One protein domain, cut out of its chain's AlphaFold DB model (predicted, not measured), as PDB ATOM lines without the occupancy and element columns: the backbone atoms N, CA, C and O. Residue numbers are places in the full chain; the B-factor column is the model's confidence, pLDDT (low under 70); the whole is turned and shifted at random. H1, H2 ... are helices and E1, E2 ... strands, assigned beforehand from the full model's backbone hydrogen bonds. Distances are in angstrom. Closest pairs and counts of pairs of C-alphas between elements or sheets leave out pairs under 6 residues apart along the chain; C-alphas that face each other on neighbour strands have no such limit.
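What this domain is: This is residues 57 to 248 and 269 to 292 of the 293 residues of the protein "ATE_C domain-containing protein" of Macrostomum lignano (UniProt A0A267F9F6). One strongly twisted sheet of eight strands runs through the domain, with the long helix H2 across one face of its longer strands and H6 on the other face, making three layers there. H3 and H4 pack on H2, and H9 runs side by side with H6. The 216 printed residues include nine named helices and eight named strands, in the order H1 E1 H2 H3 H4 E2 E3 E4 H5 H6 E5 H7 E6 E7 H8 H9 E8; the class is mixed. The mixed sheet has the order E1 E2 E3 E4 E5 E8 E6 E7. The whole is compact, with a radius of gyration of the C-alphas of 17.5 A, and spans 45 by 44 by 40 A.

How they stand to each other: H1, residues 57 to 65, only grazes the sheet and touches residues 186 to 190 of H6, residues 180 to 192 (C-alphas of Val 60 and Leu 187, the closest, 6.4 A). Edge strand E1, residues 74 to 80, is antiparallel to E2, residues 139 to 147 (N 77 to O 144, 3.1 A). The hub H2, residues 84 to 102, touches H3, residues 106 to 109, H4, residues 111 to 119, and H5, residues 173 to 178; its closest C-alphas to these are Ser 95 to Cys 109, 5.2 A, His 91 to Glu 111, 6.2 A, and Tyr 97 to Pro 173, 6.0 A. E2, E3, residues 150 to 159, and E4, residues 163 to 171, form a meander, each the antiparallel neighbour of the one before (N 143 to O 155, 2.8 A; N 156 to O 168, 2.8 A). H2's height over the sheet is 8.0 A. E4, H5, H6 and parallel E5, residues 200 to 202, form a right-handed strand-helix-strand unit (N 164 to O 200, 2.9 A). H7, residues 214 to 218, joins E5 to E6, residues 222 to 226, in a right-handed split unit, with E8, residues 289 to 292, between them (N 201 to O 289, 3.0 A; N 223 to O 290, 2.8 A). E6 and edge strand E7, residues 231 to 234, form a hairpin (N 224 to O 233, 2.8 A). H8, residues 237 to 244, is only just not on the sheet, with 4 pairs of C-alphas within 10 A. H9, residues 269 to 284, touches H6 at a shallow tilt of 20 degrees, the same way (C-alphas of Leu 186 and Ala 280, the closest, 6.8 A). Every O i to N i+4 pair is within hydrogen-bond range in H4, H6 and H8, against 13 of 15 in H2, 11 of 12 in H9, 2 of 5 in H1, 0 of 2 in H5 and 0 of 1 in H7, where O i to N i+3 gives 4 of 6, 2 of 3 and 2 of 2 in the last three; H3 is too short for such a pair.

Where its parts are: H1 begins at C-alpha 57, (29.432, -22.107, 9.558), and E8 ends at C-alpha 292, (38.750, -26.206, -11.483). First to last C-alpha, H2 measures 25.4 A, E2 25.3 A, E3 24.8 A, H9 24.2 A and E4 23.4 A. E3 bends by 58 degrees at residue 153.

The domain as a whole: The C-alphas farthest apart, Gly 69 and Ile 228, are 54.3 A apart. Residues 249 to 268 are not printed, and C-alphas 248 and 269 are 31.4 A apart across the cut. The links H4 to E2 and E5 to H7 are long. Mean pLDDT of the printed part is 83.1; 35 residues are under 70, among them 127 to 134 and 269 to 277.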
ATOM      1  N   ALA A  57      30.005 -21.465   8.379       82.06
ATOM      2  CA  ALA A  57      29.432 -22.107   9.558       82.06
ATOM      3  C   ALA A  57      27.964 -21.711   9.782       82.06
ATOM      4  O   ALA A  57      27.106 -22.582   9.871       82.06
ATOM      5  N   GLU A  58      27.641 -20.415   9.772       81.31
ATOM      6  CA  GLU A  58      26.259 -19.933   9.946       81.31
ATOM      7  C   GLU A  58      25.299 -20.424   8.850       81.31
ATOM      8  O   GLU A  58      24.093 -20.489   9.080       81.31
ATOM      9  N   LEU A  59      25.811 -20.767   7.665       77.81
ATOM     10  CA  LEU A  59      25.013 -21.307   6.562       77.81
ATOM     11  C   LEU A  59      24.859 -22.824   6.619       77.81
ATOM     12  O   LEU A  59      23.782 -23.349   6.344       77.81
ATOM     13  N   VAL A  60      25.950 -23.528   6.912       82.56
ATOM     14  CA  VAL A  60      26.028 -24.981   6.767       82.56
ATOM     15  C   VAL A  60      25.612 -25.696   8.044       82.56
ATOM     16  O   VAL A  60      24.893 -26.692   7.974       82.56
ATOM     17  N   ASP A  61      26.021 -25.189   9.205       83.00
ATOM     18  CA  ASP A  61      25.803 -25.863  10.483       83.00
ATOM     19  C   ASP A  61      24.292 -26.050  10.783       83.00
ATOM     20  O   ASP A  61      23.913 -27.151  11.192       83.00
ATOM     21  N   PRO A  62      23.381 -25.095  10.473       82.12
ATOM     22  CA  PRO A  62      21.938 -25.308  10.638       82.12
ATOM     23  C   PRO A  62      21.352 -26.442   9.785       82.12
ATOM     24  O   PRO A  62      20.406 -27.097  10.221       82.12
ATOM     25  N   LEU A  63      21.912 -26.714   8.597       78.00
ATOM     26  CA  LEU A  63      21.452 -27.821   7.743       78.00
ATOM     27  C   LEU A  63      21.675 -29.179   8.429       78.00
ATOM     28  O   LEU A  63      20.897 -30.110   8.234       78.00
ATOM     29  N   MET A  64      22.718 -29.276   9.258       74.06
ATOM     30  CA  MET A  64      23.126 -30.515   9.928       74.06
ATOM     31  C   MET A  64      22.317 -30.826  11.194       74.06
ATOM     32  O   MET A  64      22.207 -31.987  11.600       74.06
ATOM     33  N   ILE A  65      21.774 -29.789  11.836       65.56
ATOM     34  CA  ILE A  65      21.049 -29.887  13.111       65.56
ATOM     35  C   ILE A  65      19.586 -30.304  12.872       65.56
ATOM     36  O   ILE A  65      19.019 -31.040  13.679       65.56
ATOM     37  N   GLY A  66      19.008 -29.924  11.727       63.25
ATOM     38  CA  GLY A  66      17.602 -30.174  11.401       63.25
ATOM     39  C   GLY A  66      16.637 -29.220  12.116       63.25
ATOM     40  O   GLY A  66      17.030 -28.391  12.936       63.25
ATOM     41  N   GLY A  67      15.354 -29.306  11.768       61.00
ATOM     42  CA  GLY A  67      14.269 -28.530  12.368       61.00
ATOM     43  C   GLY A  67      13.675 -29.170  13.634       61.00
ATOM     44  O   GLY A  67      14.099 -30.249  14.059       61.00
ATOM     45  N   PRO A  68      12.658 -28.531  14.245       57.50
ATOM     46  CA  PRO A  68      11.971 -29.057  15.424       57.50
ATOM     47  C   PRO A  68      11.489 -30.499  15.209       57.50
ATOM     48  O   PRO A  68      10.866 -30.810  14.194       57.50
ATOM     49  N   GLY A  69      11.790 -31.389  16.160       64.62
ATOM     50  CA  GLY A  69      11.448 -32.815  16.064       64.62
ATOM     51  C   GLY A  69      12.339 -33.637  15.122       64.62
ATOM     52  O   GLY A  69      11.970 -34.753  14.772       64.62
ATOM     53  N   GLY A  70      13.489 -33.104  14.689       65.88
ATOM     54  CA  GLY A  70      14.474 -33.830  13.880       65.88
ATOM     55  C   GLY A  70      14.152 -33.924  12.386       65.88
ATOM     56  O   GLY A  70      14.896 -34.580  11.664       65.88
ATOM     57  N   ARG A  71      13.079 -33.269  11.915       71.44
ATOM     58  CA  ARG A  71      12.718 -33.184  10.487       71.44
ATOM     59  C   ARG A  71      13.636 -32.238   9.725       71.44
ATOM     60  O   ARG A  71      14.029 -31.199  10.250       71.44
ATOM     61  N   GLY A  72      13.896 -32.535   8.458       77.19
ATOM     62  CA  GLY A  72      14.795 -31.749   7.620       77.19
ATOM     63  C   GLY A  72      16.255 -31.838   8.065       77.19
ATOM     64  O   GLY A  72      17.028 -30.924   7.779       77.19
ATOM     65  N   ARG A  73      16.635 -32.895   8.791       82.56
ATOM     66  CA  ARG A  73      18.016 -33.094   9.229       82.56
ATOM     67  C   ARG A  73      18.825 -33.653   8.069       82.56
ATOM     68  O   ARG A  73      18.586 -34.775   7.621       82.56
ATOM     69  N   LEU A  74      19.800 -32.875   7.606       88.69
ATOM     70  CA  LEU A  74      20.775 -33.333   6.629       88.69
ATOM     71  C   LEU A  74      21.927 -34.020   7.363       88.69
ATOM     72  O   LEU A  74      22.620 -33.415   8.173       88.69
ATOM     73  N   LEU A  75      22.140 -35.294   7.081       88.50
ATOM     74  CA  LEU A  75      23.306 -36.044   7.514       88.50
ATOM     75  C   LEU A  75      24.292 -36.138   6.356       88.50
ATOM     76  O   LEU A  75      23.918 -36.351   5.204       88.50
ATOM     77  N   TRP A  76      25.563 -35.998   6.695       89.62
ATOM     78  CA  TRP A  76      26.677 -36.186   5.785       89.62
ATOM     79  C   TRP A  76      27.537 -37.304   6.346       89.62
ATOM     80  O   TRP A  76      27.866 -37.280   7.536       89.62
ATOM     81  N   ARG A  77      27.889 -38.272   5.506       89.81
ATOM     82  CA  ARG A  77      28.814 -39.344   5.869       89.81
ATOM     83  C   ARG A  77      29.752 -39.651   4.719       89.81
ATOM     84  O   ARG A  77      29.373 -39.528   3.557       89.81
ATOM     85  N   LEU A  78      30.943 -40.106   5.073       91.31
ATOM     86  CA  LEU A  78      31.934 -40.595   4.136       91.31
ATOM     87  C   LEU A  78      31.928 -42.126   4.166       91.31
ATOM     88  O   LEU A  78      31.934 -42.721   5.242       91.31
ATOM     89  N   VAL A  79      31.859 -42.758   2.998       92.38
ATOM     90  CA  VAL A  79      31.772 -44.218   2.862       92.38
ATOM     91  C   VAL A  79      32.807 -44.673   1.832       92.38
ATOM     92  O   VAL A  79      32.821 -44.084   0.755       92.38
ATOM     93  N   PRO A  80      33.660 -45.681   2.101       94.50
ATOM     94  CA  PRO A  80      34.583 -46.206   1.093       94.50
ATOM     95  C   PRO A  80      33.837 -46.594  -0.185       94.50
ATOM     96  O   PRO A  80      32.781 -47.236  -0.119       94.50
ATOM     97  N   SER A  81      34.351 -46.153  -1.333       94.56
ATOM     98  CA  SER A  81      33.651 -46.234  -2.625       94.56
ATOM     99  C   SER A  81      33.353 -47.669  -3.077       94.56
ATOM    100  O   SER A  81      32.325 -47.906  -3.713       94.56
ATOM    101  N   ASP A  82      34.189 -48.627  -2.685       91.94
ATOM    102  CA  ASP A  82      34.092 -50.055  -2.993       91.94
ATOM    103  C   ASP A  82      33.284 -50.864  -1.961       91.94
ATOM    104  O   ASP A  82      33.011 -52.049  -2.168       91.94
ATOM    105  N   SER A  83      32.859 -50.237  -0.861       92.94
ATOM    106  CA  SER A  83      32.127 -50.921   0.207       92.94
ATOM    107  C   SER A  83      30.720 -51.356  -0.216       92.94
ATOM    108  O   SER A  83      30.028 -50.698  -1.000       92.94
ATOM    109  N   GLN A  84      30.219 -52.424   0.415       92.69
ATOM    110  CA  GLN A  84      28.850 -52.901   0.191       92.69
ATOM    111  C   GLN A  84      27.792 -51.826   0.494       92.69
ATOM    112  O   GLN A  84      26.742 -51.784  -0.151       92.69
ATOM    113  N   LEU A  85      28.063 -50.926   1.447       91.69
ATOM    114  CA  LEU A  85      27.169 -49.818   1.778       91.69
ATOM    115  C   LEU A  85      27.093 -48.792   0.641       91.69
ATOM    116  O   LEU A  85      25.991 -48.380   0.281       91.69
ATOM    117  N   ALA A  86      28.231 -48.393   0.063       93.12
ATOM    118  CA  ALA A  86      28.274 -47.483  -1.083       93.12
ATOM    119  C   ALA A  86      27.506 -48.062  -2.280       93.12
ATOM    120  O   ALA A  86      26.670 -47.381  -2.875       93.12
ATOM    121  N   ILE A  87      27.715 -49.352  -2.552       94.38
ATOM    122  CA  ILE A  87      27.081 -50.060  -3.665       94.38
ATOM    123  C   ILE A  87      25.559 -50.131  -3.480       94.38
ATOM    124  O   ILE A  87      24.805 -49.623  -4.310       94.38
ATOM    125  N   SER A  88      25.111 -50.708  -2.360       90.69
ATOM    126  CA  SER A  88      23.687 -50.960  -2.095       90.69
ATOM    127  C   SER A  88      22.858 -49.682  -1.950       90.69
ATOM    128  O   SER A  88      21.718 -49.636  -2.408       90.69
ATOM    129  N   SER A  89      23.416 -48.632  -1.340       90.00
ATOM    130  CA  SER A  89      22.696 -47.366  -1.165       90.00
ATOM    131  C   SER A  89      22.789 -46.446  -2.386       90.00
ATOM    132  O   SER A  89      21.831 -45.735  -2.685       90.00
ATOM    133  N   GLY A  90      23.913 -46.458  -3.109       94.25
ATOM    134  CA  GLY A  90      24.175 -45.538  -4.215       94.25
ATOM    135  C   GLY A  90      23.530 -45.946  -5.540       94.25
ATOM    136  O   GLY A  90      23.082 -45.071  -6.282       94.25
ATOM    137  N   HIS A  91      23.432 -47.248  -5.833       96.25
ATOM    138  CA  HIS A  91      23.025 -47.729  -7.161       96.25
ATOM    139  C   HIS A  91      21.620 -47.270  -7.581       96.25
ATOM    140  O   HIS A  91      21.429 -46.815  -8.712       96.25
ATOM    141  N   ALA A  92      20.647 -47.311  -6.667       94.88
ATOM    142  CA  ALA A  92      19.285 -46.857  -6.950       94.88
ATOM    143  C   ALA A  92      19.231 -45.347  -7.255       94.88
ATOM    144  O   ALA A  92      18.580 -44.922  -8.209       94.88
ATOM    145  N   CYS A  93      19.968 -44.543  -6.481       95.88
ATOM    146  CA  CYS A  93      20.083 -43.098  -6.688       95.88
ATOM    147  C   CYS A  93      20.762 -42.779  -8.032       95.88
ATOM    148  O   CYS A  93      20.254 -41.963  -8.800       95.88
ATOM    149  N   TYR A  94      21.856 -43.477  -8.357       96.94
ATOM    150  CA  TYR A  94      22.547 -43.363  -9.644       96.94
ATOM    151  C   TYR A  94      21.626 -43.701 -10.818       96.94
ATOM    152  O   TYR A  94      21.536 -42.930 -11.768       96.94
ATOM    153  N   SER A  95      20.895 -44.813 -10.737       95.94
ATOM    154  CA  SER A  95      20.003 -45.254 -11.812       95.94
ATOM    155  C   SER A  95      18.887 -44.240 -12.068       95.94
ATOM    156  O   SER A  95      18.646 -43.855 -13.212       95.94
ATOM    157  N   ALA A  96      18.254 -43.738 -11.001       95.31
ATOM    158  CA  ALA A  96      17.237 -42.695 -11.103       95.31
ATOM    159  C   ALA A  96      17.802 -41.397 -11.704       95.31
ATOM    160  O   ALA A  96      17.169 -40.783 -12.566       95.31
ATOM    161  N   TYR A  97      19.004 -40.997 -11.279       95.94
ATOM    162  CA  TYR A  97      19.707 -39.837 -11.818       95.94
ATOM    163  C   TYR A  97      20.001 -39.988 -13.316       95.94
ATOM    164  O   TYR A  97      19.655 -39.099 -14.093       95.94
ATOM    165  N   GLN A  98      20.584 -41.113 -13.733       95.19
ATOM    166  CA  GLN A  98      20.916 -41.379 -15.134       95.19
ATOM    167  C   GLN A  98      19.674 -41.336 -16.025       95.19
ATOM    168  O   GLN A  98      19.662 -40.613 -17.021       95.19
ATOM    169  N   CYS A  99      18.593 -42.004 -15.619       94.94
ATOM    170  CA  CYS A  99      17.345 -41.996 -16.380       94.94
ATOM    171  C   CYS A  99      16.767 -40.574 -16.506       94.94
ATOM    172  O   CYS A  99      16.402 -40.136 -17.592       94.94
ATOM    173  N   ALA A 100      16.716 -39.813 -15.407       94.56
ATOM    174  CA  ALA A 100      16.057 -38.505 -15.390       94.56
ATOM    175  C   ALA A 100      16.902 -37.355 -15.970       94.56
ATOM    176  O   ALA A 100      16.349 -36.366 -16.453       94.56
ATOM    177  N   VAL A 101      18.234 -37.426 -15.864       90.75
ATOM    178  CA  VAL A 101      19.152 -36.322 -16.209       90.75
ATOM    179  C   VAL A 101      19.936 -36.582 -17.494       90.75
ATOM    180  O   VAL A 101      20.337 -35.614 -18.157       90.75
ATOM    181  N   HIS A 102      20.159 -37.852 -17.837       89.50
ATOM    182  CA  HIS A 102      20.887 -38.278 -19.035       89.50
ATOM    183  C   HIS A 102      20.004 -38.998 -20.063       89.50
ATOM    184  O   HIS A 102      20.381 -39.036 -21.228       89.50
ATOM    185  N   GLY A 103      18.810 -39.467 -19.680       92.12
ATOM    186  CA  GLY A 103      17.897 -40.164 -20.591       92.12
ATOM    187  C   GLY A 103      18.293 -41.616 -20.867       92.12
ATOM    188  O   GLY A 103      17.769 -42.213 -21.804       92.12
ATOM    189  N   ASP A 104      19.206 -42.174 -20.067       93.19
ATOM    190  CA  ASP A 104      19.603 -43.581 -20.140       93.19
ATOM    191  C   ASP A 104      18.390 -44.488 -19.874       93.19
ATOM    192  O   ASP A 104      17.515 -44.156 -19.067       93.19
ATOM    193  N   SER A 105      18.342 -45.664 -20.506       94.44
ATOM    194  CA  SER A 105      17.319 -46.651 -20.163       94.44
ATOM    195  C   SER A 105      17.650 -47.334 -18.823       94.44
ATOM    196  O   SER A 105      18.823 -47.424 -18.441       94.44
ATOM    197  N   PRO A 106      16.659 -47.893 -18.102       90.50
ATOM    198  CA  PRO A 106      16.929 -48.658 -16.882       90.50
ATOM    199  C   PRO A 106      17.893 -49.836 -17.095       90.50
ATOM    200  O   PRO A 106      18.676 -50.161 -16.202       90.50
ATOM    201  N   ALA A 107      17.880 -50.448 -18.286       90.31
ATOM    202  CA  ALA A 107      18.798 -51.527 -18.648       90.31
ATOM    203  C   ALA A 107      20.257 -51.044 -18.747       90.31
ATOM    204  O   ALA A 107      21.177 -51.772 -18.375       90.31
ATOM    205  N   ASP A 108      20.474 -49.789 -19.157       89.00
ATOM    206  CA  ASP A 108      21.803 -49.175 -19.253       89.00
ATOM    207  C   ASP A 108      22.385 -48.783 -17.890       89.00
ATOM    208  O   ASP A 108      23.533 -48.340 -17.814       89.00
ATOM    209  N   CYS A 109      21.612 -48.926 -16.813       92.19
ATOM    210  CA  CYS A 109      21.945 -48.460 -15.470       92.19
ATOM    211  C   CYS A 109      22.252 -49.608 -14.494       92.19
ATOM    212  O   CYS A 109      22.168 -49.416 -13.286       92.19
ATOM    213  N   GLY A 110      22.608 -50.802 -14.978       94.06
ATOM    214  CA  GLY A 110      22.888 -51.968 -14.126       94.06
ATOM    215  C   GLY A 110      24.008 -51.762 -13.090       94.06
ATOM    216  O   GLY A 110      24.952 -50.997 -13.309       94.06
ATOM    217  N   GLU A 111      23.939 -52.501 -11.973       95.56
ATOM    218  CA  GLU A 111      24.881 -52.381 -10.842       95.56
ATOM    219  C   GLU A 111      26.343 -52.562 -11.281       95.56
ATOM    220  O   GLU A 111      27.219 -51.821 -10.847       95.56
ATOM    221  N   ALA A 112      26.625 -53.492 -12.200       94.44
ATOM    222  CA  ALA A 112      27.983 -53.732 -12.692       94.44
ATOM    223  C   ALA A 112      28.606 -52.493 -13.366       94.44
ATOM    224  O   ALA A 112      29.790 -52.208 -13.174       94.44
ATOM    225  N   LYS A 113      27.814 -51.726 -14.133       94.12
ATOM    226  CA  LYS A 113      28.265 -50.466 -14.746       94.12
ATOM    227  C   LYS A 113      28.493 -49.408 -13.672       94.12
ATOM    228  O   LYS A 113      29.534 -48.758 -13.697       94.12
ATOM    229  N   PHE A 114      27.562 -49.280 -12.725       96.00
ATOM    230  CA  PHE A 114      27.699 -48.373 -11.585       96.00
ATOM    231  C   PHE A 114      28.985 -48.651 -10.797       96.00
ATOM    232  O   PHE A 114      29.774 -47.737 -10.580       96.00
ATOM    233  N   ARG A 115      29.254 -49.919 -10.466       95.88
ATOM    234  CA  ARG A 115      30.460 -50.320  -9.736       95.88
ATOM    235  C   ARG A 115      31.728 -49.980 -10.500       95.88
ATOM    236  O   ARG A 115      32.614 -49.339  -9.945       95.88
ATOM    237  N   ARG A 116      31.801 -50.363 -11.778       94.44
ATOM    238  CA  ARG A 116      32.966 -50.076 -12.626       94.44
ATOM    239  C   ARG A 116      33.226 -48.579 -12.768       94.44
ATOM    240  O   ARG A 116      34.377 -48.184 -12.868       94.44
ATOM    241  N   PHE A 117      32.168 -47.774 -12.825       94.00
ATOM    242  CA  PHE A 117      32.294 -46.344 -13.071       94.00
ATOM    243  C   PHE A 117      32.561 -45.534 -11.795       94.00
ATOM    244  O   PHE A 117      33.354 -44.604 -11.844       94.00
ATOM    245  N   LEU A 118      31.904 -45.864 -10.677       95.81
ATOM    246  CA  LEU A 118      31.846 -44.993  -9.495       95.81
ATOM    247  C   LEU A 118      32.281 -45.660  -8.184       95.81
ATOM    248  O   LEU A 118      32.394 -44.957  -7.184       95.81
ATOM    249  N   CYS A 119      32.503 -46.977  -8.147       94.25
ATOM    250  CA  CYS A 119      32.921 -47.684  -6.926       94.25
ATOM    251  C   CYS A 119      34.353 -48.210  -6.995       94.25
ATOM    252  O   CYS A 119      35.042 -48.237  -5.984       94.25
ATOM    253  N   LEU A 120      34.793 -48.675  -8.164       92.38
ATOM    254  CA  LEU A 120      36.134 -49.218  -8.335       92.38
ATOM    255  C   LEU A 120      37.129 -48.086  -8.574       92.38
ATOM    256  O   LEU A 120      36.989 -47.323  -9.527       92.38
ATOM    257  N   SER A 121      38.155 -48.025  -7.731       91.94
ATOM    258  CA  SER A 121      39.237 -47.052  -7.825       91.94
ATOM    259  C   SER A 121      40.583 -47.712  -7.526       91.94
ATOM    260  O   SER A 121      40.645 -48.593  -6.667       91.94
ATOM    261  N   PRO A 122      41.678 -47.294  -8.193       90.31
ATOM    262  CA  PRO A 122      43.026 -47.704  -7.805       90.31
ATOM    263  C   PRO A 122      43.467 -47.108  -6.455       90.31
ATOM    264  O   PRO A 122      44.457 -47.559  -5.884       90.31
ATOM    265  N   LEU A 123      42.763 -46.091  -5.944       89.44
ATOM    266  CA  LEU A 123      43.047 -45.466  -4.657       89.44
ATOM    267  C   LEU A 123      42.321 -46.225  -3.541       89.44
ATOM    268  O   LEU A 123      41.173 -45.922  -3.208       89.44
ATOM    269  N   ALA A 124      43.006 -47.213  -2.966       84.12
ATOM    270  CA  ALA A 124      42.490 -47.969  -1.829       84.12
ATOM    271  C   ALA A 124      42.154 -47.034  -0.655       84.12
ATOM    272  O   ALA A 124      42.933 -46.140  -0.314       84.12
ATOM    273  N   ALA A 125      40.987 -47.242  -0.046       80.94
ATOM    274  CA  ALA A 125      40.590 -46.525   1.156       80.94
ATOM    275  C   ALA A 125      41.482 -46.947   2.331       80.94
ATOM    276  O   ALA A 125      41.547 -48.127   2.678       80.94
ATOM    277  N   GLU A 126      42.164 -45.984   2.947       79.75
ATOM    278  CA  GLU A 126      42.856 -46.213   4.212       79.75
ATOM    279  C   GLU A 126      41.820 -46.549   5.295       79.75
ATOM    280  O   GLU A 126      40.768 -45.908   5.399       79.75
ATOM    281  N   ALA A 127      42.103 -47.571   6.109       63.38
ATOM    282  CA  ALA A 127      41.295 -47.840   7.288       63.38
ATOM    283  C   ALA A 127      41.324 -46.595   8.183       63.38
ATOM    284  O   ALA A 127      42.392 -46.043   8.441       63.38
ATOM    285  N   ALA A 128      40.155 -46.142   8.640       56.78
ATOM    286  CA  ALA A 128      40.095 -45.068   9.620       56.78
ATOM    287  C   ALA A 128      40.798 -45.556  10.894       56.78
ATOM    288  O   ALA A 128      40.250 -46.386  11.622       56.78
ATOM    289  N   GLU A 129      42.029 -45.102  11.131       46.28
ATOM    290  CA  GLU A 129      42.735 -45.379  12.376       46.28
ATOM    291  C   GLU A 129      41.920 -44.762  13.513       46.28
ATOM    292  O   GLU A 129      41.677 -43.552  13.556       46.28
ATOM    293  N   ALA A 130      41.416 -45.623  14.395       44.28
ATOM    294  CA  ALA A 130      40.693 -45.190  15.573       44.28
ATOM    295  C   ALA A 130      41.615 -44.292  16.419       44.28
ATOM    296  O   ALA A 130      42.767 -44.639  16.650       44.28
ATOM    297  N   GLU A 131      41.071 -43.164  16.883       37.88
ATOM    298  CA  GLU A 131      41.632 -42.252  17.902       37.88
ATOM    299  C   GLU A 131      42.482 -41.051  17.464       37.88
ATOM    300  O   GLU A 131      42.898 -40.275  18.324       37.88
ATOM    301  N   THR A 132      42.626 -40.752  16.171       37.97
ATOM    302  CA  THR A 132      43.010 -39.384  15.762       37.97
ATOM    303  C   THR A 132      41.943 -38.757  14.872       37.97
ATOM    304  O   THR A 132      41.033 -39.435  14.410       37.97
ATOM    305  N   ASP A 133      42.001 -37.439  14.699       42.03
ATOM    306  CA  ASP A 133      41.031 -36.536  14.054       42.03
ATOM    307  C   ASP A 133      40.791 -36.810  12.536       42.03
ATOM    308  O   ASP A 133      40.588 -35.897  11.732       42.03
ATOM    309  N   VAL A 134      40.860 -38.074  12.096       51.69
ATOM    310  CA  VAL A 134      40.828 -38.545  10.705       51.69
ATOM    311  C   VAL A 134      39.398 -38.496  10.150       51.69
ATOM    312  O   VAL A 134      38.762 -39.508   9.874       51.69
ATOM    313  N   GLN A 135      38.871 -37.286   9.948       71.38
ATOM    314  CA  GLN A 135      37.638 -37.067   9.176       71.38
ATOM    315  C   GLN A 135      37.837 -37.263   7.660       71.38
ATOM    316  O   GLN A 135      36.857 -37.318   6.919       71.38
ATOM    317  N   TRP A 136      39.090 -37.358   7.199       84.25
ATOM    318  CA  TRP A 136      39.459 -37.396   5.780       84.25
ATOM    319  C   TRP A 136      40.624 -38.374   5.499       84.25
ATOM    320  O   TRP A 136      41.741 -37.930   5.197       84.25
ATOM    321  N   PRO A 137      40.396 -39.697   5.629       88.62
ATOM    322  CA  PRO A 137      41.377 -40.729   5.268       88.62
ATOM    323  C   PRO A 137      41.661 -40.721   3.762       88.62
ATOM    324  O   PRO A 137      40.792 -40.325   2.983       88.62
ATOM    325  N   LYS A 138      42.862 -41.128   3.320       91.75
ATOM    326  CA  LYS A 138      43.145 -41.166   1.874       91.75
ATOM    327  C   LYS A 138      42.379 -42.298   1.193       91.75
ATOM    328  O   LYS A 138      41.942 -43.252   1.839       91.75
ATOM    329  N   GLY A 139      42.203 -42.167  -0.117       94.00
ATOM    330  CA  GLY A 139      41.493 -43.131  -0.958       94.00
ATOM    331  C   GLY A 139      40.244 -42.552  -1.615       94.00
ATOM    332  O   GLY A 139      39.991 -41.346  -1.536       94.00
ATOM    333  N   SER A 140      39.463 -43.419  -2.259       95.50
ATOM    334  CA  SER A 140      38.215 -43.037  -2.931       95.50
ATOM    335  C   SER A 140      36.979 -43.344  -2.091       95.50
ATOM    336  O   SER A 140      36.790 -44.460  -1.594       95.50
ATOM    337  N   TYR A 141      36.082 -42.366  -1.994       95.44
ATOM    338  CA  TYR A 141      34.911 -42.408  -1.128       95.44
ATOM    339  C   TYR A 141      33.659 -41.867  -1.814       95.44
ATOM    340  O   TYR A 141      33.704 -41.036  -2.717       95.44
ATOM    341  N   HIS A 142      32.505 -42.299  -1.323       95.94
ATOM    342  CA  HIS A 142      31.217 -41.663  -1.557       95.94
ATOM    343  C   HIS A 142      30.906 -40.745  -0.373       95.94
ATOM    344  O   HIS A 142      30.628 -41.206   0.736       95.94
ATOM    345  N   SER A 143      30.931 -39.435  -0.608       94.81
ATOM    346  CA  SER A 143      30.386 -38.421   0.293       94.81
ATOM    347  C   SER A 143      28.866 -38.381   0.111       94.81
ATOM    348  O   SER A 143      28.343 -37.837  -0.864       94.81
ATOM    349  N   GLN A 144      28.151 -39.007   1.042       94.81
ATOM    350  CA  GLN A 144      26.712 -39.233   0.962       94.81
ATOM    351  C   GLN A 144      25.925 -38.182   1.749       94.81
ATOM    352  O   GLN A 144      26.223 -37.908   2.913       94.81
ATOM    353  N   LEU A 145      24.877 -37.649   1.120       94.62
ATOM    354  CA  LEU A 145      23.906 -36.728   1.705       94.62
ATOM    355  C   LEU A 145      22.604 -37.469   1.990       94.62
ATOM    356  O   LEU A 145      21.941 -37.936   1.061       94.62
ATOM    357  N   LEU A 146      22.221 -37.551   3.264       93.19
ATOM    358  CA  LEU A 146      20.973 -38.170   3.693       93.19
ATOM    359  C   LEU A 146      20.057 -37.118   4.308       93.19
ATOM    360  O   LEU A 146      20.442 -36.459   5.265       93.19
ATOM    361  N   LEU A 147      18.840 -36.977   3.799       92.12
ATOM    362  CA  LEU A 147      17.820 -36.109   4.382       92.12
ATOM    363  C   LEU A 147      16.777 -36.976   5.070       92.12
ATOM    364  O   LEU A 147      16.139 -37.800   4.415       92.12
ATOM    365  N   ASP A 148      16.636 -36.817   6.386       88.50
ATOM    366  CA  ASP A 148      15.723 -37.619   7.211       88.50
ATOM    367  C   ASP A 148      15.899 -39.137   6.976       88.50
ATOM    368  O   ASP A 148      14.942 -39.903   6.886       88.50
ATOM    369  N   GLY A 149      17.155 -39.575   6.818       88.00
ATOM    370  CA  GLY A 149      17.530 -40.975   6.583       88.00
ATOM    371  C   GLY A 149      17.460 -41.446   5.125       88.00
ATOM    372  O   GLY A 149      18.015 -42.497   4.808       88.00
ATOM    373  N   ARG A 150      16.860 -40.674   4.211       92.56
ATOM    374  CA  ARG A 150      16.841 -40.987   2.772       92.56
ATOM    375  C   ARG A 150      18.100 -40.460   2.096       92.56
ATOM    376  O   ARG A 150      18.398 -39.277   2.215       92.56
ATOM    377  N   LEU A 151      18.804 -41.299   1.335       95.25
ATOM    378  CA  LEU A 151      19.912 -40.847   0.491       95.25
ATOM    379  C   LEU A 151      19.375 -39.952  -0.633       95.25
ATOM    380  O   LEU A 151      18.562 -40.397  -1.440       95.25
ATOM    381  N   ILE A 152      19.830 -38.702  -0.681       96.69
ATOM    382  CA  ILE A 152      19.379 -37.714  -1.670       96.69
ATOM    383  C   ILE A 152      20.480 -37.278  -2.635       96.69
ATOM    384  O   ILE A 152      20.172 -36.730  -3.688       96.69
ATOM    385  N   GLY A 153      21.751 -37.512  -2.308       97.44
ATOM    386  CA  GLY A 153      22.881 -37.132  -3.151       97.44
ATOM    387  C   GLY A 153      24.157 -37.861  -2.769       97.44
ATOM    388  O   GLY A 153      24.349 -38.215  -1.605       97.44
ATOM    389  N   VAL A 154      25.016 -38.081  -3.754       97.81
ATOM    390  CA  VAL A 154      26.320 -38.713  -3.593       97.81
ATOM    391  C   VAL A 154      27.342 -37.945  -4.414       97.81
ATOM    392  O   VAL A 154      27.156 -37.715  -5.608       97.81
ATOM    393  N   ASP A 155      28.426 -37.576  -3.748       96.94
ATOM    394  CA  ASP A 155      29.629 -37.025  -4.354       96.94
ATOM    395  C   ASP A 155      30.727 -38.085  -4.306       96.94
ATOM    396  O   ASP A 155      31.080 -38.563  -3.227       96.94
ATOM    397  N   VAL A 156      31.221 -38.496  -5.465       96.69
ATOM    398  CA  VAL A 156      32.343 -39.424  -5.591       96.69
ATOM    399  C   VAL A 156      33.611 -38.602  -5.502       96.69
ATOM    400  O   VAL A 156      33.876 -37.770  -6.375       96.69
ATOM    401  N   ILE A 157      34.357 -38.821  -4.422       96.25
ATOM    402  CA  ILE A 157      35.512 -38.011  -4.081       96.25
ATOM    403  C   ILE A 157      36.771 -38.845  -3.878       96.25
ATOM    404  O   ILE A 157      36.721 -39.926  -3.293       96.25
ATOM    405  N   ASP A 158      37.905 -38.282  -4.280       95.56
ATOM    406  CA  ASP A 158      39.231 -38.814  -3.985       95.56
ATOM    407  C   ASP A 158      39.923 -37.926  -2.957       95.56
ATOM    408  O   ASP A 158      40.012 -36.706  -3.120       95.56
ATOM    409  N   ILE A 159      40.434 -38.534  -1.893       94.19
ATOM    410  CA  ILE A 159      41.192 -37.850  -0.851       94.19
ATOM    411  C   ILE A 159      42.658 -38.237  -1.024       94.19
ATOM    412  O   ILE A 159      43.051 -39.386  -0.831       94.19
ATOM    413  N   LEU A 160      43.473 -37.255  -1.398       92.88
ATOM    414  CA  LEU A 160      44.906 -37.387  -1.650       92.88
ATOM    415  C   LEU A 160      45.714 -36.706  -0.542       92.88
ATOM    416  O   LEU A 160      45.161 -36.199   0.434       92.88
ATOM    417  N   ASP A 161      47.037 -36.640  -0.708       90.06
ATOM    418  CA  ASP A 161      47.972 -36.085   0.277       90.06
ATOM    419  C   ASP A 161      47.707 -34.635   0.666       90.06
ATOM    420  O   ASP A 161      47.885 -34.293   1.828       90.06
ATOM    421  N   SER A 162      47.260 -33.783  -0.250       90.50
ATOM    422  CA  SER A 162      46.942 -32.381   0.064       90.50
ATOM    423  C   SER A 162      45.661 -31.885  -0.600       90.50
ATOM    424  O   SER A 162      45.347 -30.696  -0.507       90.50
ATOM    425  N   THR A 163      44.910 -32.781  -1.240       92.31
ATOM    426  CA  THR A 163      43.808 -32.431  -2.137       92.31
ATOM    427  C   THR A 163      42.616 -33.337  -1.892       92.31
ATOM    428  O   THR A 163      42.787 -34.540  -1.723       92.31
ATOM    429  N   VAL A 164      41.420 -32.760  -1.915       94.44
ATOM    430  CA  VAL A 164      40.170 -33.501  -2.112       94.44
ATOM    431  C   VAL A 164      39.671 -33.209  -3.517       94.44
ATOM    432  O   VAL A 164      39.590 -32.043  -3.898       94.44
ATOM    433  N   SER A 165      39.345 -34.246  -4.277       94.50
ATOM    434  CA  SER A 165      38.849 -34.132  -5.644       94.50
ATOM    435  C   SER A 165      37.417 -34.611  -5.740       94.50
ATOM    436  O   SER A 165      37.155 -35.764  -5.436       94.50
ATOM    437  N   SER A 166      36.494 -33.738  -6.152       94.25
ATOM    438  CA  SER A 166      35.106 -34.097  -6.469       94.25
ATOM    439  C   SER A 166      35.014 -34.488  -7.941       94.25
ATOM    440  O   SER A 166      35.008 -33.637  -8.834       94.25
ATOM    441  N   ALA A 167      34.994 -35.798  -8.190       91.25
ATOM    442  CA  ALA A 167      35.077 -36.375  -9.526       91.25
ATOM    443  C   ALA A 167      33.705 -36.472 -10.204       91.25
ATOM    444  O   ALA A 167      33.565 -36.164 -11.390       91.25
ATOM    445  N   TYR A 168      32.679 -36.900  -9.464       93.62
ATOM    446  CA  TYR A 168      31.352 -37.116 -10.031       93.62
ATOM    447  C   TYR A 168      30.250 -36.956  -8.988       93.62
ATOM    448  O   TYR A 168      30.330 -37.515  -7.901       93.62
ATOM    449  N   PHE A 169      29.175 -36.249  -9.339       95.06
ATOM    450  CA  PHE A 169      28.040 -36.031  -8.446       95.06
ATOM    451  C   PHE A 169      26.740 -36.533  -9.077       95.06
ATOM    452  O   PHE A 169      26.391 -36.131 -10.188       95.06
ATOM    453  N   PHE A 170      25.992 -37.352  -8.342       96.25
ATOM    454  CA  PHE A 170      24.654 -37.807  -8.722       96.25
ATOM    455  C   PHE A 170      23.685 -37.670  -7.552       96.25
ATOM    456  O   PHE A 170      24.076 -37.649  -6.384       96.25
ATOM    457  N   PHE A 171      22.400 -37.521  -7.857       97.31
ATOM    458  CA  PHE A 171      21.404 -37.209  -6.841       97.31
ATOM    459  C   PHE A 171      20.010 -37.684  -7.217       97.31
ATOM    460  O   PHE A 171      19.694 -37.863  -8.390       97.31
ATOM    461  N   ASP A 172      19.160 -37.808  -6.204       96.69
ATOM    462  CA  ASP A 172      17.757 -38.157  -6.372       96.69
ATOM    463  C   ASP A 172      17.012 -37.003  -7.079       96.69
ATOM    464  O   ASP A 172      16.894 -35.906  -6.510       96.69
ATOM    465  N   PRO A 173      16.482 -37.211  -8.303       95.31
ATOM    466  CA  PRO A 173      15.846 -36.159  -9.096       95.31
ATOM    467  C   PRO A 173      14.694 -35.432  -8.388       95.31
ATOM    468  O   PRO A 173      14.444 -34.262  -8.697       95.31
ATOM    469  N   ALA A 174      14.044 -36.059  -7.398       94.94
ATOM    470  CA  ALA A 174      13.008 -35.419  -6.582       94.94
ATOM    471  C   ALA A 174      13.521 -34.172  -5.832       94.94
ATOM    472  O   ALA A 174      12.751 -33.272  -5.494       94.94
ATOM    473  N   PHE A 175      14.837 -34.081  -5.620       93.75
ATOM    474  CA  PHE A 175      15.505 -32.995  -4.908       93.75
ATOM    475  C   PHE A 175      16.277 -32.042  -5.829       93.75
ATOM    476  O   PHE A 175      17.017 -31.189  -5.339       93.75
ATOM    477  N   LYS A 176      16.074 -32.104  -7.157       90.12
ATOM    478  CA  LYS A 176      16.761 -31.248  -8.150       90.12
ATOM    479  C   LYS A 176      16.752 -29.757  -7.790       90.12
ATOM    480  O   LYS A 176      17.756 -29.069  -7.972       90.12
ATOM    481  N   ARG A 177      15.640 -29.265  -7.230       89.94
ATOM    482  CA  ARG A 177      15.473 -27.861  -6.807       89.94
ATOM    483  C   ARG A 177      16.473 -27.402  -5.738       89.94
ATOM    484  O   ARG A 177      16.715 -26.210  -5.625       89.94
ATOM    485  N   LEU A 178      17.047 -28.329  -4.967       88.56
ATOM    486  CA  LEU A 178      17.980 -28.018  -3.881       88.56
ATOM    487  C   LEU A 178      19.414 -27.775  -4.363       88.56
ATOM    488  O   LEU A 178      20.253 -27.386  -3.559       88.56
ATOM    489  N   GLN A 179      19.710 -28.005  -5.650       89.12
ATOM    490  CA  GLN A 179      21.055 -27.839  -6.217       89.12
ATOM    491  C   GLN A 179      22.125 -28.592  -5.402       89.12
ATOM    492  O   GLN A 179      23.147 -28.026  -5.016       89.12
ATOM    493  N   LEU A 180      21.879 -29.879  -5.124       91.94
ATOM    494  CA  LEU A 180      22.638 -30.664  -4.142       91.94
ATOM    495  C   LEU A 180      24.150 -30.740  -4.402       91.94
ATOM    496  O   LEU A 180      24.902 -30.868  -3.442       91.94
ATOM    497  N   GLY A 181      24.613 -30.572  -5.644       90.62
ATOM    498  CA  GLY A 181      26.048 -30.466  -5.936       90.62
ATOM    499  C   GLY A 181      26.701 -29.242  -5.277       90.62
ATOM    500  O   GLY A 181      27.793 -29.341  -4.724       90.62
ATOM    501  N   LYS A 182      26.007 -28.093  -5.235       89.50
ATOM    502  CA  LYS A 182      26.477 -26.902  -4.503       89.50
ATOM    503  C   LYS A 182      26.459 -27.138  -2.998       89.50
ATOM    504  O   LYS A 182      27.401 -26.756  -2.313       89.50
ATOM    505  N   VAL A 183      25.402 -27.773  -2.493       90.12
ATOM    506  CA  VAL A 183      25.275 -28.109  -1.066       90.12
ATOM    507  C   VAL A 183      26.407 -29.046  -0.634       90.12
ATOM    508  O   VAL A 183      27.046 -28.783   0.382       90.12
ATOM    509  N   SER A 184      26.704 -30.079  -1.431       91.81
ATOM    510  CA  SER A 184      27.827 -31.001  -1.217       91.81
ATOM    511  C   SER A 184      29.151 -30.247  -1.125       91.81
ATOM    512  O   SER A 184      29.850 -30.360  -0.119       91.81
ATOM    513  N   ALA A 185      29.451 -29.401  -2.115       90.81
ATOM    514  CA  ALA A 185      30.680 -28.614  -2.123       90.81
ATOM    515  C   ALA A 185      30.792 -27.709  -0.883       90.81
ATOM    516  O   ALA A 185      31.829 -27.684  -0.228       90.81
ATOM    517  N   LEU A 186      29.716 -27.014  -0.496       88.56
ATOM    518  CA  LEU A 186      29.704 -26.164   0.701       88.56
ATOM    519  C   LEU A 186      29.946 -26.963   1.991       88.56
ATOM    520  O   LEU A 186      30.705 -26.520   2.854       88.56
ATOM    521  N   LEU A 187      29.332 -28.144   2.119       87.88
ATOM    522  CA  LEU A 187      29.509 -29.039   3.265       87.88
ATOM    523  C   LEU A 187      30.940 -29.555   3.392       87.88
ATOM    524  O   LEU A 187      31.454 -29.649   4.510       87.88
ATOM    525  N   GLN A 188      31.561 -29.894   2.263       89.75
ATOM    526  CA  GLN A 188      32.944 -30.353   2.214       89.75
ATOM    527  C   GLN A 188      33.896 -29.202   2.526       89.75
ATOM    528  O   GLN A 188      34.725 -29.336   3.419       89.75
ATOM    529  N   LEU A 189      33.714 -28.027   1.912       88.44
ATOM    530  CA  LEU A 189      34.508 -26.835   2.224       88.44
ATOM    531  C   LEU A 189      34.427 -26.469   3.709       88.44
ATOM    532  O   LEU A 189      35.456 -26.221   4.329       88.44
ATOM    533  N   ARG A 190      33.235 -26.525   4.317       85.94
ATOM    534  CA  ARG A 190      33.042 -26.271   5.756       85.94
ATOM    535  C   ARG A 190      33.844 -27.217   6.652       85.94
ATOM    536  O   ARG A 190      34.259 -26.803   7.733       85.94
ATOM    537  N   ARG A 191      34.036 -28.466   6.224       83.50
ATOM    538  CA  ARG A 191      34.798 -29.498   6.947       83.50
ATOM    539  C   ARG A 191      36.294 -29.429   6.668       83.50
ATOM    540  O   ARG A 191      37.091 -29.732   7.543       83.50
ATOM    541  N   LEU A 192      36.670 -29.007   5.465       84.31
ATOM    542  CA  LEU A 192      38.061 -28.776   5.084       84.31
ATOM    543  C   LEU A 192      38.613 -27.475   5.682       84.31
ATOM    544  O   LEU A 192      39.829 -27.325   5.814       84.31
ATOM    545  N   GLN A 193      37.742 -26.542   6.081       78.94
ATOM    546  CA  GLN A 193      38.133 -25.321   6.782       78.94
ATOM    547  C   GLN A 193      38.946 -25.645   8.040       78.94
ATOM    548  O   GLN A 193      38.428 -26.143   9.033       78.94
ATOM    549  N   GLY A 194      40.235 -25.300   8.001       72.75
ATOM    550  CA  GLY A 194      41.154 -25.506   9.121       72.75
ATOM    551  C   GLY A 194      41.851 -26.867   9.140       72.75
ATOM    552  O   GLY A 194      42.690 -27.075  10.010       72.75
ATOM    553  N   HIS A 195      41.593 -27.753   8.172       83.31
ATOM    554  CA  HIS A 195      42.257 -29.054   8.102       83.31
ATOM    555  C   HIS A 195      43.789 -28.883   7.969       83.31
ATOM    556  O   HIS A 195      44.237 -28.055   7.174       83.31
ATOM    557  N   PRO A 196      44.638 -29.628   8.705       82.56
ATOM    558  CA  PRO A 196      46.090 -29.383   8.748       82.56
ATOM    559  C   PRO A 196      46.834 -29.776   7.461       82.56
ATOM    560  O   PRO A 196      47.867 -29.192   7.138       82.56
ATOM    561  N   ARG A 197      46.308 -30.755   6.722       88.25
ATOM    562  CA  ARG A 197      46.966 -31.345   5.545       88.25
ATOM    563  C   ARG A 197      46.325 -30.981   4.197       88.25
ATOM    564  O   ARG A 197      47.026 -30.621   3.259       88.25
ATOM    565  N   LEU A 198      45.001 -31.055   4.097       89.75
ATOM    566  CA  LEU A 198      44.247 -30.789   2.872       89.75
ATOM    567  C   LEU A 198      44.170 -29.280   2.598       89.75
ATOM    568  O   LEU A 198      43.555 -28.526   3.352       89.75
ATOM    569  N   ARG A 199      44.840 -28.839   1.531       88.06
ATOM    570  CA  ARG A 199      44.979 -27.433   1.113       88.06
ATOM    571  C   ARG A 199      44.298 -27.131  -0.222       88.06
ATOM    572  O   ARG A 199      44.202 -25.961  -0.583       88.06
ATOM    573  N   HIS A 200      43.830 -28.152  -0.933       89.88
ATOM    574  CA  HIS A 200      43.226 -28.013  -2.253       89.88
ATOM    575  C   HIS A 200      41.882 -28.752  -2.337       89.88
ATOM    576  O   HIS A 200      41.743 -29.851  -1.797       89.88
ATOM    577  N   TYR A 201      40.902 -28.158  -3.023       92.81
ATOM    578  CA  TYR A 201      39.654 -28.819  -3.432       92.81
ATOM    579  C   TYR A 201      39.530 -28.676  -4.935       92.81
ATOM    580  O   TYR A 201      39.392 -27.547  -5.414       92.81
ATOM    581  N   THR A 202      39.566 -29.781  -5.669       92.31
ATOM    582  CA  THR A 202      39.240 -29.759  -7.093       92.31
ATOM    583  C   THR A 202      37.749 -30.029  -7.248       92.31
ATOM    584  O   THR A 202      37.200 -30.994  -6.718       92.31
ATOM    585  N   MET A 203      37.065 -29.147  -7.972       88.56
ATOM    586  CA  MET A 203      35.658 -29.329  -8.326       88.56
ATOM    587  C   MET A 203      35.499 -30.159  -9.607       88.56
ATOM    588  O   MET A 203      34.385 -30.267 -10.113       88.56
ATOM    589  N   GLY A 204      36.597 -30.676 -10.171       85.62
ATOM    590  CA  GLY A 204      36.670 -31.351 -11.466       85.62
ATOM    591  C   GLY A 204      36.527 -30.398 -12.658       85.62
ATOM    592  O   GLY A 204      36.494 -29.176 -12.494       85.62
ATOM    593  N   SER A 205      36.337 -30.963 -13.852       81.06
ATOM    594  CA  SER A 205      36.432 -30.218 -15.114       81.06
ATOM    595  C   SER A 205      35.354 -29.152 -15.325       81.06
ATOM    596  O   SER A 205      34.179 -29.356 -14.990       81.06
ATOM    597  N   TYR A 206      35.722 -28.039 -15.944       83.44
ATOM    598  CA  TYR A 206      34.822 -26.980 -16.378       83.44
ATOM    599  C   TYR A 206      34.728 -26.916 -17.899       83.44
ATOM    600  O   TYR A 206      35.704 -27.035 -18.628       83.44
ATOM    601  N   SER A 207      33.509 -26.693 -18.388       80.50
ATOM    602  CA  SER A 207      33.267 -26.403 -19.795       80.50
ATOM    603  C   SER A 207      32.325 -25.209 -19.894       80.50
ATOM    604  O   SER A 207      31.215 -25.295 -19.356       80.50
ATOM    605  N   PRO A 208      32.706 -24.129 -20.602       74.06
ATOM    606  CA  PRO A 208      31.822 -22.981 -20.811       74.06
ATOM    607  C   PRO A 208      30.580 -23.347 -21.637       74.06
ATOM    608  O   PRO A 208      29.560 -22.673 -21.561       74.06
ATOM    609  N   LEU A 209      30.633 -24.452 -22.390       74.50
ATOM    610  CA  LEU A 209      29.519 -24.947 -23.201       74.50
ATOM    611  C   LEU A 209      28.476 -25.714 -22.375       74.50
ATOM    612  O   LEU A 209      27.389 -26.015 -22.864       74.50
ATOM    613  N   SER A 210      28.791 -26.055 -21.122       76.81
ATOM    614  CA  SER A 210      27.923 -26.853 -20.264       76.81
ATOM    615  C   SER A 210      27.315 -26.008 -19.154       76.81
ATOM    616  O   SER A 210      27.953 -25.711 -18.141       76.81
ATOM    617  N   VAL A 211      26.015 -25.729 -19.273       77.00
ATOM    618  CA  VAL A 211      25.226 -25.094 -18.202       77.00
ATOM    619  C   VAL A 211      25.316 -25.895 -16.892       77.00
ATOM    620  O   VAL A 211      25.301 -25.315 -15.808       77.00
ATOM    621  N   LYS A 212      25.486 -27.227 -16.974       77.75
ATOM    622  CA  LYS A 212      25.651 -28.110 -15.804       77.75
ATOM    623  C   LYS A 212      26.960 -27.852 -15.044       77.75
ATOM    624  O   LYS A 212      27.008 -28.121 -13.849       77.75
ATOM    625  N   LEU A 213      28.000 -27.340 -15.708       80.62
ATOM    626  CA  LEU A 213      29.324 -27.093 -15.118       80.62
ATOM    627  C   LEU A 213      29.581 -25.611 -14.815       80.62
ATOM    628  O   LEU A 213      30.476 -25.298 -14.030       80.62
ATOM    629  N   ALA A 214      28.757 -24.710 -15.360       80.94
ATOM    630  CA  ALA A 214      28.871 -23.262 -15.185       80.94
ATOM    631  C   ALA A 214      28.944 -22.818 -13.711       80.94
ATOM    632  O   ALA A 214      29.580 -21.814 -13.387       80.94
ATOM    633  N   TYR A 215      28.326 -23.585 -12.808       83.38
ATOM    634  CA  TYR A 215      28.255 -23.257 -11.390       83.38
ATOM    635  C   TYR A 215      29.609 -23.290 -10.661       83.38
ATOM    636  O   TYR A 215      29.752 -22.632  -9.633       83.38
ATOM    637  N   LYS A 216      30.606 -24.032 -11.167       86.25
ATOM    638  CA  LYS A 216      31.932 -24.138 -10.528       86.25
ATOM    639  C   LYS A 216      32.639 -22.781 -10.474       86.25
ATOM    640  O   LYS A 216      33.267 -22.456  -9.475       86.25
ATOM    641  N   ALA A 217      32.418 -21.941 -11.487       82.88
ATOM    642  CA  ALA A 217      32.941 -20.577 -11.546       82.88
ATOM    643  C   ALA A 217      32.344 -19.631 -10.483       82.88
ATOM    644  O   ALA A 217      32.851 -18.529 -10.267       82.88
ATOM    645  N   GLU A 218      31.245 -20.020  -9.827       84.25
ATOM    646  CA  GLU A 218      30.626 -19.222  -8.764       84.25
ATOM    647  C   GLU A 218      31.425 -19.281  -7.451       84.25
ATOM    648  O   GLU A 218      31.324 -18.359  -6.638       84.25
ATOM    649  N   PHE A 219      32.220 -20.337  -7.245       84.19
ATOM    650  CA  PHE A 219      33.085 -20.494  -6.078       84.19
ATOM    651  C   PHE A 219      34.348 -19.663  -6.283       84.19
ATOM    652  O   PHE A 219      35.104 -19.899  -7.215       84.19
ATOM    653  N   GLN A 220      34.563 -18.658  -5.437       82.25
ATOM    654  CA  GLN A 220      35.652 -17.695  -5.607       82.25
ATOM    655  C   GLN A 220      36.328 -17.394  -4.273       82.25
ATOM    656  O   GLN A 220      35.614 -17.286  -3.280       82.25
ATOM    657  N   PRO A 221      37.654 -17.185  -4.228       85.06
ATOM    658  CA  PRO A 221      38.584 -17.219  -5.354       85.06
ATOM    659  C   PRO A 221      38.892 -18.658  -5.790       85.06
ATOM    660  O   PRO A 221      39.286 -19.484  -4.967       85.06
ATOM    661  N   ALA A 222      38.716 -18.942  -7.079       88.19
ATOM    662  CA  ALA A 222      39.096 -20.212  -7.691       88.19
ATOM    663  C   ALA A 222      40.253 -20.028  -8.669       88.19
ATOM    664  O   ALA A 222      40.514 -18.927  -9.157       88.19
ATOM    665  N   GLN A 223      40.948 -21.124  -8.948       86.62
ATOM    666  CA  GLN A 223      41.943 -21.217 -10.000       86.62
ATOM    667  C   GLN A 223      41.505 -22.259 -11.029       86.62
ATOM    668  O   GLN A 223      40.903 -23.265 -10.662       86.62
ATOM    669  N   ILE A 224      41.827 -22.026 -12.297       84.88
ATOM    670  CA  ILE A 224      41.565 -22.947 -13.405       84.88
ATOM    671  C   ILE A 224      42.881 -23.437 -14.014       84.88
ATOM    672  O   ILE A 224      43.839 -22.660 -14.124       84.88
ATOM    673  N   MET A 225      42.960 -24.723 -14.365       83.88
ATOM    674  CA  MET A 225      44.140 -25.282 -15.026       83.88
ATOM    675  C   MET A 225      44.185 -24.819 -16.483       83.88
ATOM    676  O   MET A 225      43.285 -25.086 -17.272       83.88
ATOM    677  N   CYS A 226      45.255 -24.129 -16.871       73.06
ATOM    678  CA  CYS A 226      45.473 -23.792 -18.271       73.06
ATOM    679  C   CYS A 226      46.096 -24.992 -19.007       73.06
ATOM    680  O   CYS A 226      47.236 -25.337 -18.693       73.06
ATOM    681  N   PRO A 227      45.440 -25.586 -20.020       70.00
ATOM    682  CA  PRO A 227      45.930 -26.812 -20.662       70.00
ATOM    683  C   PRO A 227      47.193 -26.603 -21.507       70.00
ATOM    684  O   PRO A 227      47.914 -27.553 -21.780       70.00
ATOM    685  N   ILE A 228      47.476 -25.364 -21.920       68.88
ATOM    686  CA  ILE A 228      48.668 -25.029 -22.717       68.88
ATOM    687  C   ILE A 228      49.834 -24.642 -21.808       68.88
ATOM    688  O   ILE A 228      50.944 -25.128 -21.977       68.88
ATOM    689  N   ALA A 229      49.589 -23.763 -20.832       72.00
ATOM    690  CA  ALA A 229      50.640 -23.281 -19.937       72.00
ATOM    691  C   ALA A 229      50.909 -24.228 -18.753       72.00
ATOM    692  O   ALA A 229      51.843 -23.978 -17.996       72.00
ATOM    693  N   LEU A 230      50.067 -25.255 -18.566       75.56
ATOM    694  CA  LEU A 230      50.119 -26.244 -17.482       75.56
ATOM    695  C   LEU A 230      50.297 -25.605 -16.098       75.56
ATOM    696  O   LEU A 230      51.051 -26.078 -15.249       75.56
ATOM    697  N   ARG A 231      49.599 -24.486 -15.884       76.19
ATOM    698  CA  ARG A 231      49.631 -23.717 -14.640       76.19
ATOM    699  C   ARG A 231      48.231 -23.310 -14.215       76.19
ATOM    700  O   ARG A 231      47.377 -23.013 -15.051       76.19
ATOM    701  N   TRP A 232      48.050 -23.221 -12.903       79.56
ATOM    702  CA  TRP A 232      46.840 -22.711 -12.272       79.56
ATOM    703  C   TRP A 232      46.759 -21.188 -12.410       79.56
ATOM    704  O   TRP A 232      47.595 -20.465 -11.863       79.56
ATOM    705  N   LEU A 233      45.747 -20.700 -13.122       80.19
ATOM    706  CA  LEU A 233      45.468 -19.273 -13.308       80.19
ATOM    707  C   LEU A 233      44.271 -18.845 -12.457       80.19
ATOM    708  O   LEU A 233      43.402 -19.678 -12.213       80.19
ATOM    709  N   PRO A 234      44.184 -17.584 -11.999       83.00
ATOM    710  CA  PRO A 234      42.962 -17.070 -11.385       83.00
ATOM    711  C   PRO A 234      41.765 -17.287 -12.315       83.00
ATOM    712  O   PRO A 234      41.814 -16.914 -13.484       83.00
ATOM    713  N   PHE A 235      40.699 -17.899 -11.803       85.75
ATOM    714  CA  PHE A 235      39.466 -18.095 -12.555       85.75
ATOM    715  C   PHE A 235      38.463 -16.992 -12.225       85.75
ATOM    716  O   PHE A 235      37.384 -17.247 -11.694       85.75
ATOM    717  N   ASP A 236      38.857 -15.746 -12.463       80.12
ATOM    718  CA  ASP A 236      38.021 -14.583 -12.194       80.12
ATOM    719  C   ASP A 236      36.984 -14.336 -13.306       80.12
ATOM    720  O   ASP A 236      36.806 -15.127 -14.240       80.12
ATOM    721  N   ARG A 237      36.228 -13.243 -13.165       81.56
ATOM    722  CA  ARG A 237      35.187 -12.878 -14.128       81.56
ATOM    723  C   ARG A 237      35.765 -12.542 -15.501       81.56
ATOM    724  O   ARG A 237      35.145 -12.936 -16.482       81.56
ATOM    725  N   ASP A 238      36.904 -11.857 -15.567       78.56
ATOM    726  CA  ASP A 238      37.531 -11.500 -16.846       78.56
ATOM    727  C   ASP A 238      37.942 -12.763 -17.604       78.56
ATOM    728  O   ASP A 238      37.493 -13.000 -18.730       78.56
ATOM    729  N   TYR A 239      38.690 -13.648 -16.935       79.12
ATOM    730  CA  TYR A 239      39.124 -14.910 -17.522       79.12
ATOM    731  C   TYR A 239      37.930 -15.721 -18.032       79.12
ATOM    732  O   TYR A 239      37.949 -16.252 -19.145       79.12
ATOM    733  N   ARG A 240      36.858 -15.790 -17.233       81.19
ATOM    734  CA  ARG A 240      35.623 -16.475 -17.609       81.19
ATOM    735  C   ARG A 240      34.967 -15.859 -18.847       81.19
ATOM    736  O   ARG A 240      34.621 -16.607 -19.756       81.19
ATOM    737  N   CYS A 241      34.801 -14.538 -18.899       81.12
ATOM    738  CA  CYS A 241      34.193 -13.863 -20.047       81.12
ATOM    739  C   CYS A 241      34.994 -14.118 -21.333       81.12
ATOM    740  O   CYS A 241      34.412 -14.439 -22.369       81.12
ATOM    741  N   ARG A 242      36.328 -14.083 -21.255       76.94
ATOM    742  CA  ARG A 242      37.217 -14.365 -22.394       76.94
ATOM    743  C   ARG A 242      37.164 -15.834 -22.832       76.94
ATOM    744  O   ARG A 242      37.205 -16.120 -24.030       76.94
ATOM    745  N   LEU A 243      37.038 -16.766 -21.883       77.12
ATOM    746  CA  LEU A 243      36.801 -18.194 -22.138       77.12
ATOM    747  C   LEU A 243      35.463 -18.443 -22.840       77.12
ATOM    748  O   LEU A 243      35.436 -19.128 -23.860       77.12
ATOM    749  N   GLU A 244      34.377 -17.852 -22.347       76.81
ATOM    750  CA  GLU A 244      33.037 -17.992 -22.927       76.81
ATOM    751  C   GLU A 244      32.930 -17.336 -24.317       76.81
ATOM    752  O   GLU A 244      32.259 -17.871 -25.197       76.81
ATOM    753  N   ALA A 245      33.657 -16.242 -24.561       77.00
ATOM    754  CA  ALA A 245      33.724 -15.581 -25.866       77.00
ATOM    755  C   ALA A 245      34.627 -16.303 -26.892       77.00
ATOM    756  O   ALA A 245      34.780 -15.828 -28.018       77.00
ATOM    757  N   GLY A 246      35.272 -17.419 -26.525       68.69
ATOM    758  CA  GLY A 246      36.229 -18.116 -27.395       68.69
ATOM    759  C   GLY A 246      37.520 -17.326 -27.658       68.69
ATOM    760  O   GLY A 246      38.301 -17.672 -28.546       68.69
ATOM    761  N   GLN A 247      37.772 -16.278 -26.872       64.50
ATOM    762  CA  GLN A 247      38.894 -15.349 -27.024       64.50
ATOM    763  C   GLN A 247      40.192 -15.865 -26.383       64.50
ATOM    764  O   GLN A 247      41.231 -15.208 -26.464       64.50
ATOM    765  N   LEU A 248      40.187 -17.072 -25.800       56.91
ATOM    766  CA  LEU A 248      41.391 -17.677 -25.214       56.91
ATOM    767  C   LEU A 248      42.510 -17.953 -26.220       56.91
ATOM    768  O   LEU A 248      43.657 -18.098 -25.806       56.91
ATOM    769  N   ASP A 269      16.087 -16.425  -7.228       43.25
ATOM    770  CA  ASP A 269      16.333 -17.600  -6.370       43.25
ATOM    771  C   ASP A 269      17.758 -18.164  -6.496       43.25
ATOM    772  O   ASP A 269      18.327 -18.691  -5.540       43.25
ATOM    773  N   SER A 270      18.391 -17.999  -7.657       50.91
ATOM    774  CA  SER A 270      19.764 -18.453  -7.914       50.91
ATOM    775  C   SER A 270      20.817 -17.440  -7.440       50.91
ATOM    776  O   SER A 270      21.973 -17.801  -7.191       50.91
ATOM    777  N   ALA A 271      20.413 -16.182  -7.223       55.47
ATOM    778  CA  ALA A 271      21.281 -15.113  -6.736       55.47
ATOM    779  C   ALA A 271      21.793 -15.370  -5.308       55.47
ATOM    780  O   ALA A 271      22.940 -15.041  -4.999       55.47
ATOM    781  N   GLY A 272      20.974 -16.003  -4.458       59.69
ATOM    782  CA  GLY A 272      21.363 -16.407  -3.107       59.69
ATOM    783  C   GLY A 272      22.520 -17.405  -3.126       59.69
ATOM    784  O   GLY A 272      23.606 -17.095  -2.641       59.69
ATOM    785  N   LEU A 273      22.323 -18.570  -3.754       60.81
ATOM    786  CA  LEU A 273      23.340 -19.628  -3.857       60.81
ATOM    787  C   LEU A 273      24.633 -19.159  -4.537       60.81
ATOM    788  O   LEU A 273      25.713 -19.492  -4.052       60.81
ATOM    789  N   ARG A 274      24.543 -18.326  -5.581       63.50
ATOM    790  CA  ARG A 274      25.717 -17.699  -6.216       63.50
ATOM    791  C   ARG A 274      26.515 -16.830  -5.261       63.50
ATOM    792  O   ARG A 274      27.736 -16.952  -5.167       63.50
ATOM    793  N   ARG A 275      25.822 -15.941  -4.541       64.75
ATOM    794  CA  ARG A 275      26.455 -15.098  -3.527       64.75
ATOM    795  C   ARG A 275      27.135 -15.978  -2.479       64.75
ATOM    796  O   ARG A 275      28.248 -15.665  -2.081       64.75
ATOM    797  N   PHE A 276      26.522 -17.090  -2.081       69.25
ATOM    798  CA  PHE A 276      27.083 -17.990  -1.073       69.25
ATOM    799  C   PHE A 276      28.290 -18.799  -1.546       69.25
ATOM    800  O   PHE A 276      29.262 -18.871  -0.802       69.25
ATOM    801  N   ALA A 277      28.286 -19.341  -2.765       68.81
ATOM    802  CA  ALA A 277      29.454 -20.023  -3.331       68.81
ATOM    803  C   ALA A 277      30.690 -19.104  -3.334       68.81
ATOM    804  O   ALA A 277      31.775 -19.498  -2.896       68.81
ATOM    805  N   ARG A 278      30.494 -17.834  -3.710       73.12
ATOM    806  CA  ARG A 278      31.531 -16.795  -3.657       73.12
ATOM    807  C   ARG A 278      32.027 -16.537  -2.231       73.12
ATOM    808  O   ARG A 278      33.217 -16.369  -2.013       73.12
ATOM    809  N   LEU A 279      31.132 -16.512  -1.250       69.81
ATOM    810  CA  LEU A 279      31.499 -16.269   0.148       69.81
ATOM    811  C   LEU A 279      32.221 -17.453   0.786       69.81
ATOM    812  O   LEU A 279      33.172 -17.257   1.542       69.81
ATOM    813  N   ALA A 280      31.793 -18.671   0.463       69.00
ATOM    814  CA  ALA A 280      32.424 -19.894   0.935       69.00
ATOM    815  C   ALA A 280      33.880 -19.970   0.476       69.00
ATOM    816  O   ALA A 280      34.769 -20.205   1.295       69.00
ATOM    817  N   GLY A 281      34.136 -19.693  -0.806       67.31
ATOM    818  CA  GLY A 281      35.501 -19.644  -1.316       67.31
ATOM    819  C   GLY A 281      36.342 -18.560  -0.634       67.31
ATOM    820  O   GLY A 281      37.438 -18.860  -0.168       67.31
ATOM    821  N   GLN A 282      35.819 -17.341  -0.458       72.44
ATOM    822  CA  GLN A 282      36.537 -16.240   0.202       72.44
ATOM    823  C   GLN A 282      36.962 -16.582   1.632       72.44
ATOM    824  O   GLN A 282      38.064 -16.237   2.052       72.44
ATOM    825  N   GLN A 283      36.112 -17.291   2.374       69.06
ATOM    826  CA  GLN A 283      36.412 -17.697   3.747       69.06
ATOM    827  C   GLN A 283      37.430 -18.838   3.831       69.06
ATOM    828  O   GLN A 283      38.071 -19.003   4.866       69.06
ATOM    829  N   CYS A 284      37.601 -19.613   2.759       65.50
ATOM    830  CA  CYS A 284      38.604 -20.677   2.686       65.50
ATOM    831  C   CYS A 284      39.945 -20.185   2.102       65.50
ATOM    832  O   CYS A 284      40.996 -20.734   2.429       65.50
ATOM    833  N   ALA A 285      39.924 -19.120   1.295       65.12
ATOM    834  CA  ALA A 285      41.031 -18.647   0.458       65.12
ATOM    835  C   ALA A 285      42.374 -18.419   1.169       65.12
ATOM    836  O   ALA A 285      43.430 -18.595   0.568       65.12
ATOM    837  N   SER A 286      42.363 -18.025   2.445       61.69
ATOM    838  CA  SER A 286      43.590 -17.741   3.203       61.69
ATOM    839  C   SER A 286      44.413 -18.991   3.531       61.69
ATOM    840  O   SER A 286      45.583 -18.879   3.891       61.69
ATOM    841  N   ARG A 287      43.813 -20.182   3.434       61.56
ATOM    842  CA  ARG A 287      44.437 -21.465   3.804       61.56
ATOM    843  C   ARG A 287      44.203 -22.574   2.783       61.56
ATOM    844  O   ARG A 287      44.659 -23.698   3.000       61.56
ATOM    845  N   PHE A 288      43.468 -22.274   1.717       71.69
ATOM    846  CA  PHE A 288      42.894 -23.278   0.846       71.69
ATOM    847  C   PHE A 288      42.687 -22.748  -0.573       71.69
ATOM    848  O   PHE A 288      42.195 -21.634  -0.754       71.69
ATOM    849  N   ARG A 289      43.038 -23.552  -1.578       79.81
ATOM    850  CA  ARG A 289      42.857 -23.218  -2.995       79.81
ATOM    851  C   ARG A 289      41.720 -24.042  -3.587       79.81
ATOM    852  O   ARG A 289      41.720 -25.270  -3.510       79.81
ATOM    853  N   LEU A 290      40.765 -23.347  -4.192       76.50
ATOM    854  CA  LEU A 290      39.725 -23.952  -5.015       76.50
ATOM    855  C   LEU A 290      40.258 -24.114  -6.432       76.50
ATOM    856  O   LEU A 290      40.744 -23.148  -7.018       76.50
ATOM    857  N   LEU A 291      40.167 -25.323  -6.960       82.06
ATOM    858  CA  LEU A 291      40.728 -25.712  -8.241       82.06
ATOM    859  C   LEU A 291      39.610 -26.208  -9.163       82.06
ATOM    860  O   LEU A 291      38.696 -26.919  -8.739       82.06
ATOM    861  N   VAL A 292      39.679 -25.813 -10.425       73.12
ATOM    862  CA  VAL A 292      38.750 -26.206 -11.483       73.12
ATOM    863  C   VAL A 292      39.580 -26.695 -12.665       73.12
ATOM    864  O   VAL A 292      40.445 -25.964 -13.142       73.12
TER     865      VAL A 292